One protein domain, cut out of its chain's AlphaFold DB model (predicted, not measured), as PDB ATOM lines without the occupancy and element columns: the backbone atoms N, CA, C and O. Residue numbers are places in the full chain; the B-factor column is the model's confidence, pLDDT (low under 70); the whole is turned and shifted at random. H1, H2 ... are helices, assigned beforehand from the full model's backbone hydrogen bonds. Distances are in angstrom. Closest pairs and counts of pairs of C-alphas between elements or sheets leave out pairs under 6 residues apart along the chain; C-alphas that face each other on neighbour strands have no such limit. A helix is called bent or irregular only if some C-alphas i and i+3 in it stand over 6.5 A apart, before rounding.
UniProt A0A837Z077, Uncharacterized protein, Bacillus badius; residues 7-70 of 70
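Overview. This is residues 7 to 70 of the 70 residues of an uncharacterized protein of Bacillus badius (UniProt A0A837Z077). Four short helices are loosely joined: H4 packs on H2 with its residues 63 to 67 and on H3 with residues 58 to 59, H1 is only near H4, and residues 49 to 55 stick out at one end. The printed part has 64 residues with H1, H2, H3 and H4 in that order, all helix, no named strand. It is only just compact, close to loose, radius of gyration of the C-alphas 12.6 A, and elongated, 37 by 22 by 20 A.

Arrangement. H1, residues 7 to 18, is near H4, residues 58 to 69, and apart from H3, residues 39 to 47. H2, residues 27 to 35, touches H4 with residues 63 to 67 of H4 alone, closest C-alphas Ala 28 and Phe 66, 6.0 A, at a steep tilt of 44 degrees, opposite ways. H3 touches H4 with residues 58 to 59 of H4 alone, closest C-alphas Ile 40 and Val 59, 6.6 A, only just about perpendicular at 71 degrees. Every O i to N i+4 pair is within hydrogen-bond range in H2 and H4; H1 has 6 of 8, H3 3 of 5.

Along the chain. H1 begins at C-alpha 7 (-45.274, 8.922, 0.271) and measures 15.8 A, H2 11.9 A, H3 14.3 A. H3 is irregular, C-alphas 43 and 46 being 8.0 A apart. H4, 16.6 A, ends at C-alpha 69 (-30.073, 28.513, 5.584).

Size, cuts and confidence. The C-alphas farthest apart, Asp 25 and Val 51, are 38.1 A apart. The printed part has no cut and no long link. pLDDT is under 70 at residues 7 to 22 and 69 to 70.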
ATOM      1  N   LEU A   7     -44.750   8.487  -1.038       53.62
ATOM      2  CA  LEU A   7     -45.274   8.922   0.271       53.62
ATOM      3  C   LEU A   7     -44.961   7.929   1.411       53.62
ATOM      4  O   LEU A   7     -44.753   8.335   2.548       53.62
ATOM      5  N   ILE A   8     -44.865   6.630   1.101       49.69
ATOM      6  CA  ILE A   8     -44.553   5.575   2.082       49.69
ATOM      7  C   ILE A   8     -43.033   5.440   2.308       49.69
ATOM      8  O   ILE A   8     -42.596   5.154   3.420       49.69
ATOM      9  N   GLN A   9     -42.201   5.689   1.286       51.78
ATOM     10  CA  GLN A   9     -40.735   5.730   1.443       51.78
ATOM     11  C   GLN A   9     -40.247   7.037   2.084       51.78
ATOM     12  O   GLN A   9     -39.167   7.067   2.670       51.78
ATOM     13  N   ARG A  10     -41.056   8.099   2.005       56.28
ATOM     14  CA  ARG A  10     -40.863   9.400   2.652       56.28
ATOM     15  C   ARG A  10     -40.706   9.270   4.161       56.28
ATOM     16  O   ARG A  10     -39.698   9.734   4.663       56.28
ATOM     17  N   ASP A  11     -41.595   8.561   4.859       55.47
ATOM     18  CA  ASP A  11     -41.495   8.418   6.323       55.47
ATOM     19  C   ASP A  11     -40.169   7.761   6.749       55.47
ATOM     20  O   ASP A  11     -39.559   8.150   7.738       55.47
ATOM     21  N   GLN A  12     -39.664   6.808   5.958       50.78
ATOM     22  CA  GLN A  12     -38.379   6.149   6.213       50.78
ATOM     23  C   GLN A  12     -37.182   7.054   5.882       50.78
ATOM     24  O   GLN A  12     -36.231   7.119   6.657       50.78
ATOM     25  N   ILE A  13     -37.211   7.768   4.751       56.19
ATOM     26  CA  ILE A  13     -36.107   8.638   4.312       56.19
ATOM     27  C   ILE A  13     -36.063   9.939   5.123       56.19
ATOM     28  O   ILE A  13     -34.974  10.384   5.472       56.19
ATOM     29  N   ASP A  14     -37.210  10.522   5.467       54.28
ATOM     30  CA  ASP A  14     -37.311  11.690   6.342       54.28
ATOM     31  C   ASP A  14     -36.919  11.344   7.770       54.28
ATOM     32  O   ASP A  14     -36.161  12.102   8.356       54.28
ATOM     33  N   ARG A  15     -37.324  10.191   8.323       49.09
ATOM     34  CA  ARG A  15     -36.799   9.743   9.624       49.09
ATOM     35  C   ARG A  15     -35.287   9.577   9.580       49.09
ATOM     36  O   ARG A  15     -34.591  10.134  10.415       49.09
ATOM     37  N   VAL A  16     -34.741   8.913   8.562       50.16
ATOM     38  CA  VAL A  16     -33.284   8.724   8.445       50.16
ATOM     39  C   VAL A  16     -32.533  10.049   8.211       50.16
ATOM     40  O   VAL A  16     -31.437  10.224   8.741       50.16
ATOM     41  N   ALA A  17     -33.102  11.001   7.465       53.66
ATOM     42  CA  ALA A  17     -32.474  12.291   7.161       53.66
ATOM     43  C   ALA A  17     -32.667  13.353   8.262       53.66
ATOM     44  O   ALA A  17     -31.801  14.212   8.434       53.66
ATOM     45  N   LEU A  18     -33.778  13.309   9.000       52.84
ATOM     46  CA  LEU A  18     -34.095  14.248  10.076       52.84
ATOM     47  C   LEU A  18     -33.584  13.760  11.436       52.84
ATOM     48  O   LEU A  18     -33.164  14.610  12.220       52.84
ATOM     49  N   ASP A  19     -33.565  12.453  11.726       53.81
ATOM     50  CA  ASP A  19     -33.221  11.939  13.065       53.81
ATOM     51  C   ASP A  19     -31.717  11.903  13.372       53.81
ATOM     52  O   ASP A  19     -31.356  11.711  14.531       53.81
ATOM     53  N   GLN A  20     -30.819  12.110  12.401       55.28
ATOM     54  CA  GLN A  20     -29.382  11.922  12.657       55.28
ATOM     55  C   GLN A  20     -28.558  13.204  12.912       55.28
ATOM     56  O   GLN A  20     -27.565  13.091  13.630       55.28
ATOM     57  N   PRO A  21     -28.919  14.417  12.424       62.38
ATOM     58  CA  PRO A  21     -28.294  15.638  12.971       62.38
ATOM     59  C   PRO A  21     -29.138  16.937  12.987       62.38
ATOM     60  O   PRO A  21     -28.574  17.997  13.249       62.38
ATOM     61  N   VAL A  22     -30.444  16.930  12.685       64.56
ATOM     62  CA  VAL A  22     -31.235  18.183  12.615       64.56
ATOM     63  C   VAL A  22     -31.837  18.515  13.989       64.56
ATOM     64  O   VAL A  22     -32.646  17.726  14.481       64.56
ATOM     65  N   PRO A  23     -31.510  19.665  14.616       74.31
ATOM     66  CA  PRO A  23     -32.073  20.046  15.910       74.31
ATOM     67  C   PRO A  23     -33.604  20.054  15.894       74.31
ATOM     68  O   PRO A  23     -34.222  20.486  14.923       74.31
ATOM     69  N   GLY A  24     -34.235  19.631  16.994       73.56
ATOM     70  CA  GLY A  24     -35.698  19.632  17.116       73.56
ATOM     71  C   GLY A  24     -36.335  21.010  16.906       73.56
ATOM     72  O   GLY A  24     -37.446  21.097  16.396       73.56
ATOM     73  N   ASP A  25     -35.598  22.075  17.228       78.81
ATOM     74  CA  ASP A  25     -36.037  23.468  17.093       78.81
ATOM     75  C   ASP A  25     -35.850  24.059  15.679       78.81
ATOM     76  O   ASP A  25     -36.155  25.229  15.438       78.81
ATOM     77  N   HIS A  26     -35.351  23.259  14.731       83.75
ATOM     78  CA  HIS A  26     -35.058  23.703  13.374       83.75
ATOM     79  C   HIS A  26     -36.317  24.185  12.638       83.75
ATOM     80  O   HIS A  26     -37.373  23.546  12.694       83.75
ATOM     81  N   LEU A  27     -36.203  25.282  11.883       82.38
ATOM     82  CA  LEU A  27     -37.330  25.927  11.205       82.38
ATOM     83  C   LEU A  27     -38.066  24.965  10.272       82.38
ATOM     84  O   LEU A  27     -39.290  24.913  10.305       82.38
ATOM     85  N   ALA A  28     -37.334  24.147   9.511       81.38
ATOM     86  CA  ALA A  28     -37.938  23.141   8.633       81.38
ATOM     87  C   ALA A  28     -38.888  22.185   9.384       81.38
ATOM     88  O   ALA A  28     -39.954  21.870   8.869       81.38
ATOM     89  N   ARG A  29     -38.554  21.783  10.622       81.38
ATOM     90  CA  ARG A  29     -39.420  20.923  11.449       81.38
ATOM     91  C   ARG A  29     -40.667  21.671  11.920       81.38
ATOM     92  O   ARG A  29     -41.756  21.111  11.900       81.38
ATOM     93  N   LYS A  30     -40.514  22.940  12.315       86.06
ATOM     94  CA  LYS A  30     -41.641  23.801  12.713       86.06
ATOM     95  C   LYS A  30     -42.598  24.050  11.549       86.06
ATOM     96  O   LYS A  30     -43.806  24.012  11.743       86.06
ATOM     97  N   MET A  31     -42.063  24.288  10.353       84.81
ATOM     98  CA  MET A  31     -42.860  24.494   9.144       84.81
ATOM     99  C   MET A  31     -43.579  23.208   8.735       84.81
ATOM    100  O   MET A  31     -44.789  23.244   8.544       84.81
ATOM    101  N   GLU A  32     -42.879  22.071   8.698       84.12
ATOM    102  CA  GLU A  32     -43.509  20.783   8.391       84.12
ATOM    103  C   GLU A  32     -44.644  20.460   9.374       84.12
ATOM    104  O   GLU A  32     -45.730  20.077   8.956       84.12
ATOM    105  N   ALA A  33     -44.447  20.707  10.675       85.00
ATOM    106  CA  ALA A  33     -45.479  20.487  11.689       85.00
ATOM    107  C   ALA A  33     -46.672  21.460  11.597       85.00
ATOM    108  O   ALA A  33     -47.771  21.115  12.028       85.00
ATOM    109  N   ALA A  34     -46.465  22.676  11.084       88.25
ATOM    110  CA  ALA A  34     -47.495  23.713  11.036       88.25
ATOM    111  C   ALA A  34     -48.326  23.690   9.746       88.25
ATOM    112  O   ALA A  34     -49.530  23.933   9.800       88.25
ATOM    113  N   ILE A  35     -47.689  23.445   8.596       86.38
ATOM    114  CA  ILE A  35     -48.330  23.546   7.272       86.38
ATOM    115  C   ILE A  35     -48.185  22.279   6.418       86.38
ATOM    116  O   ILE A  35     -48.986  22.084   5.506       86.38
ATOM    117  N   GLY A  36     -47.204  21.420   6.717       84.94
ATOM    118  CA  GLY A  36     -46.828  20.272   5.888       84.94
ATOM    119  C   GLY A  36     -46.222  20.664   4.533       84.94
ATOM    120  O   GLY A  36     -46.502  21.731   3.988       84.94
ATOM    121  N   PHE A  37     -45.400  19.793   3.950       83.25
ATOM    122  CA  PHE A  37     -44.742  20.041   2.660       83.25
ATOM    123  C   PHE A  37     -45.355  19.299   1.472       83.25
ATOM    124  O   PHE A  37     -44.852  19.405   0.354       83.25
ATOM    125  N   LEU A  38     -46.482  18.605   1.657       83.25
ATOM    126  CA  LEU A  38     -47.148  17.907   0.553       83.25
ATOM    127  C   LEU A  38     -47.569  18.847  -0.592       83.25
ATOM    128  O   LEU A  38     -47.492  18.450  -1.751       83.25
ATOM    129  N   PHE A  39     -47.921  20.104  -0.291       85.31
ATOM    130  CA  PHE A  39     -48.310  21.100  -1.303       85.31
ATOM    131  C   PHE A  39     -47.203  21.392  -2.331       85.31
ATOM    132  O   PHE A  39     -47.475  21.882  -3.430       85.31
ATOM    133  N   ILE A  40     -45.941  21.115  -1.980       86.50
ATOM    134  CA  ILE A  40     -44.795  21.367  -2.854       86.50
ATOM    135  C   ILE A  40     -44.887  20.491  -4.101       86.50
ATOM    136  O   ILE A  40     -44.556  20.972  -5.179       86.50
ATOM    137  N   TYR A  41     -45.362  19.245  -3.979       85.12
ATOM    138  CA  TYR A  41     -45.499  18.341  -5.123       85.12
ATOM    139  C   TYR A  41     -46.429  18.923  -6.189       85.12
ATOM    140  O   TYR A  41     -46.046  18.955  -7.354       85.12
ATOM    141  N   ASP A  42     -47.583  19.453  -5.780       87.19
ATOM    142  CA  ASP A  42     -48.538  20.082  -6.700       87.19
ATOM    143  C   ASP A  42     -47.975  21.390  -7.281       87.19
ATOM    144  O   ASP A  42     -48.173  21.701  -8.451       87.19
ATOM    145  N   SER A  43     -47.208  22.143  -6.484       89.44
ATOM    146  CA  SER A  43     -46.644  23.440  -6.893       89.44
ATOM    147  C   SER A  43     -45.560  23.333  -7.970       89.44
ATOM    148  O   SER A  43     -45.307  24.303  -8.681       89.44
ATOM    149  N   VAL A  44     -44.870  22.193  -8.056       86.94
ATOM    150  CA  VAL A  44     -43.717  22.011  -8.954       86.94
ATOM    151  C   VAL A  44     -43.922  20.904  -9.979       86.94
ATOM    152  O   VAL A  44     -42.995  20.635 -10.735       86.94
ATOM    153  N   GLU A  45     -45.097  20.271 -10.021       85.69
ATOM    154  CA  GLU A  45     -45.390  19.115 -10.880       85.69
ATOM    155  C   GLU A  45     -44.961  19.355 -12.334       85.69
ATOM    156  O   GLU A  45     -44.208  18.563 -12.896       85.69
ATOM    157  N   GLU A  46     -45.320  20.507 -12.904       87.50
ATOM    158  CA  GLU A  46     -45.002  20.872 -14.292       87.50
ATOM    159  C   GLU A  46     -43.495  21.023 -14.578       87.50
ATOM    160  O   GLU A  46     -43.062  20.939 -15.727       87.50
ATOM    161  N   LEU A  47     -42.673  21.237 -13.545       87.06
ATOM    162  CA  LEU A  47     -41.217  21.371 -13.671       87.06
ATOM    163  C   LEU A  47     -40.503  20.014 -13.681       87.06
ATOM    164  O   LEU A  47     -39.304  19.941 -13.969       87.06
ATOM    165  N   TYR A  48     -41.211  18.937 -13.341       84.75
ATOM    166  CA  TYR A  48     -40.653  17.602 -13.233       84.75
ATOM    167  C   TYR A  48     -41.051  16.762 -14.440       84.75
ATOM    168  O   TYR A  48     -42.218  16.522 -14.713       84.75
ATOM    169  N   SER A  49     -40.048  16.259 -15.160       80.12
ATOM    170  CA  SER A  49     -40.306  15.361 -16.283       80.12
ATOM    171  C   SER A  49     -40.853  14.018 -15.796       80.12
ATOM    172  O   SER A  49     -40.250  13.356 -14.940       80.12
ATOM    173  N   GLU A  50     -41.941  13.569 -16.417       75.12
ATOM    174  CA  GLU A  50     -42.495  12.221 -16.252       75.12
ATOM    175  C   GLU A  50     -41.598  11.141 -16.877       75.12
ATOM    176  O   GLU A  50     -41.607   9.990 -16.447       75.12
ATOM    177  N   VAL A  51     -40.749  11.518 -17.836       78.12
ATOM    178  CA  VAL A  51     -39.862  10.607 -18.573       78.12
ATOM    179  C   VAL A  51     -38.385  10.917 -18.329       78.12
ATOM    180  O   VAL A  51     -37.992  12.066 -18.124       78.12
ATOM    181  N   GLY A  52     -37.537   9.892 -18.374       71.31
ATOM    182  CA  GLY A  52     -36.088  10.036 -18.202       71.31
ATOM    183  C   GLY A  52     -35.603   9.804 -16.768       71.31
ATOM    184  O   GLY A  52     -36.248   9.113 -15.978       71.31
ATOM    185  N   ARG A  53     -34.410  10.324 -16.445       72.19
ATOM    186  CA  ARG A  53     -33.739  10.063 -15.161       72.19
ATOM    187  C   ARG A  53     -34.585  10.596 -13.989       72.19
ATOM    188  O   ARG A  53     -35.110  11.703 -14.094       72.19
ATOM    189  N   PRO A  54     -34.692   9.866 -12.864       71.62
ATOM    190  CA  PRO A  54     -35.372  10.370 -11.677       71.62
ATOM    191  C   PRO A  54     -34.742  11.683 -11.198       71.62
ATOM    192  O   PRO A  54     -33.537  11.738 -10.934       71.62
ATOM    193  N   SER A  55     -35.556  12.732 -11.102       74.88
ATOM    194  CA  SER A  55     -35.187  13.991 -10.455       74.88
ATOM    195  C   SER A  55     -35.112  13.801  -8.937       74.88
ATOM    196  O   SER A  55     -35.710  12.874  -8.390       74.88
ATOM    197  N   ILE A  56     -34.382  14.683  -8.250       79.69
ATOM    198  CA  ILE A  56     -34.374  14.722  -6.783       79.69
ATOM    199  C   ILE A  56     -35.786  14.990  -6.256       79.69
ATOM    200  O   ILE A  56     -36.518  15.768  -6.850       79.69
ATOM    201  N   ASP A  57     -36.173  14.376  -5.142       82.81
ATOM    202  CA  ASP A  57     -37.470  14.662  -4.535       82.81
ATOM    203  C   ASP A  57     -37.565  16.152  -4.119       82.81
ATOM    204  O   ASP A  57     -36.649  16.659  -3.455       82.81
ATOM    205  N   PRO A  58     -38.643  16.867  -4.496       83.88
ATOM    206  CA  PRO A  58     -38.728  18.315  -4.311       83.88
ATOM    207  C   PRO A  58     -38.770  18.724  -2.840       83.88
ATOM    208  O   PRO A  58     -38.193  19.744  -2.466       83.88
ATOM    209  N   VAL A  59     -39.386  17.917  -1.978       82.75
ATOM    210  CA  VAL A  59     -39.434  18.209  -0.548       82.75
ATOM    211  C   VAL A  59     -38.071  17.897   0.098       82.75
ATOM    212  O   VAL A  59     -37.645  18.605   1.007       82.75
ATOM    213  N   ILE A  60     -37.306  16.907  -0.398       80.06
ATOM    214  CA  ILE A  60     -35.929  16.649   0.075       80.06
ATOM    215  C   ILE A  60     -35.042  17.836  -0.299       80.06
ATOM    216  O   ILE A  60     -34.234  18.291   0.514       80.06
ATOM    217  N   LEU A  61     -35.185  18.337  -1.526       82.69
ATOM    218  CA  LEU A  61     -34.478  19.522  -1.994       82.69
ATOM    219  C   LEU A  61     -34.805  20.746  -1.125       82.69
ATOM    220  O   LEU A  61     -33.893  21.468  -0.713       82.69
ATOM    221  N   MET A  62     -36.082  20.939  -0.794       83.31
ATOM    222  CA  MET A  62     -36.529  22.018   0.080       83.31
ATOM    223  C   MET A  62     -35.926  21.890   1.490       83.31
ATOM    224  O   MET A  62     -35.313  22.831   1.991       83.31
ATOM    225  N   ASN A  63     -35.983  20.698   2.092       79.44
ATOM    226  CA  ASN A  63     -35.396  20.432   3.408       79.44
ATOM    227  C   ASN A  63     -33.885  20.689   3.440       79.44
ATOM    228  O   ASN A  63     -33.393  21.342   4.358       79.44
ATOM    229  N   ARG A  64     -33.141  20.238   2.420       80.38
ATOM    230  CA  ARG A  64     -31.698  20.518   2.295       80.38
ATOM    231  C   ARG A  64     -31.413  22.014   2.212       80.38
ATOM    232  O   ARG A  64     -30.443  22.481   2.803       80.38
ATOM    233  N   THR A  65     -32.257  22.750   1.494       79.88
ATOM    234  CA  THR A  65     -32.148  24.206   1.375       79.88
ATOM    235  C   THR A  65     -32.371  24.878   2.727       79.88
ATOM    236  O   THR A  65     -31.541  25.677   3.145       79.88
ATOM    237  N   PHE A  66     -33.419  24.502   3.464       80.50
ATOM    238  CA  PHE A  66     -33.684  25.062   4.790       80.50
ATOM    239  C   PHE A  66     -32.594  24.741   5.811       80.50
ATOM    240  O   PHE A  66     -32.196  25.630   6.554       80.50
ATOM    241  N   ILE A  67     -32.084  23.506   5.824       77.38
ATOM    242  CA  ILE A  67     -30.988  23.099   6.719       77.38
ATOM    243  C   ILE A  67     -29.710  23.895   6.443       77.38
ATOM    244  O   ILE A  67     -28.924  24.136   7.347       77.38
ATOM    245  N   ARG A  68     -29.486  24.319   5.195       74.31
ATOM    246  CA  ARG A  68     -28.333  25.149   4.829       74.31
ATOM    247  C   ARG A  68     -28.508  26.631   5.189       74.31
ATOM    248  O   ARG A  68     -27.508  27.344   5.231       74.31
ATOM    249  N   LEU A  69     -29.741  27.100   5.369       67.44
ATOM    250  CA  LEU A  69     -30.073  28.513   5.584       67.44
ATOM    251  C   LEU A  69     -30.123  28.924   7.068       67.44
ATOM    252  O   LEU A  69     -30.264  30.115   7.342       67.44
ATOM    253  N   GLN A  70     -29.992  27.977   8.000       61.59
ATOM    254  CA  GLN A  70     -29.850  28.213   9.443       61.59
ATOM    255  C   GLN A  70     -28.509  27.689   9.955       61.59
ATOM    256  O   GLN A  70     -28.038  28.248  10.969       61.59
TER     257      GLN A  70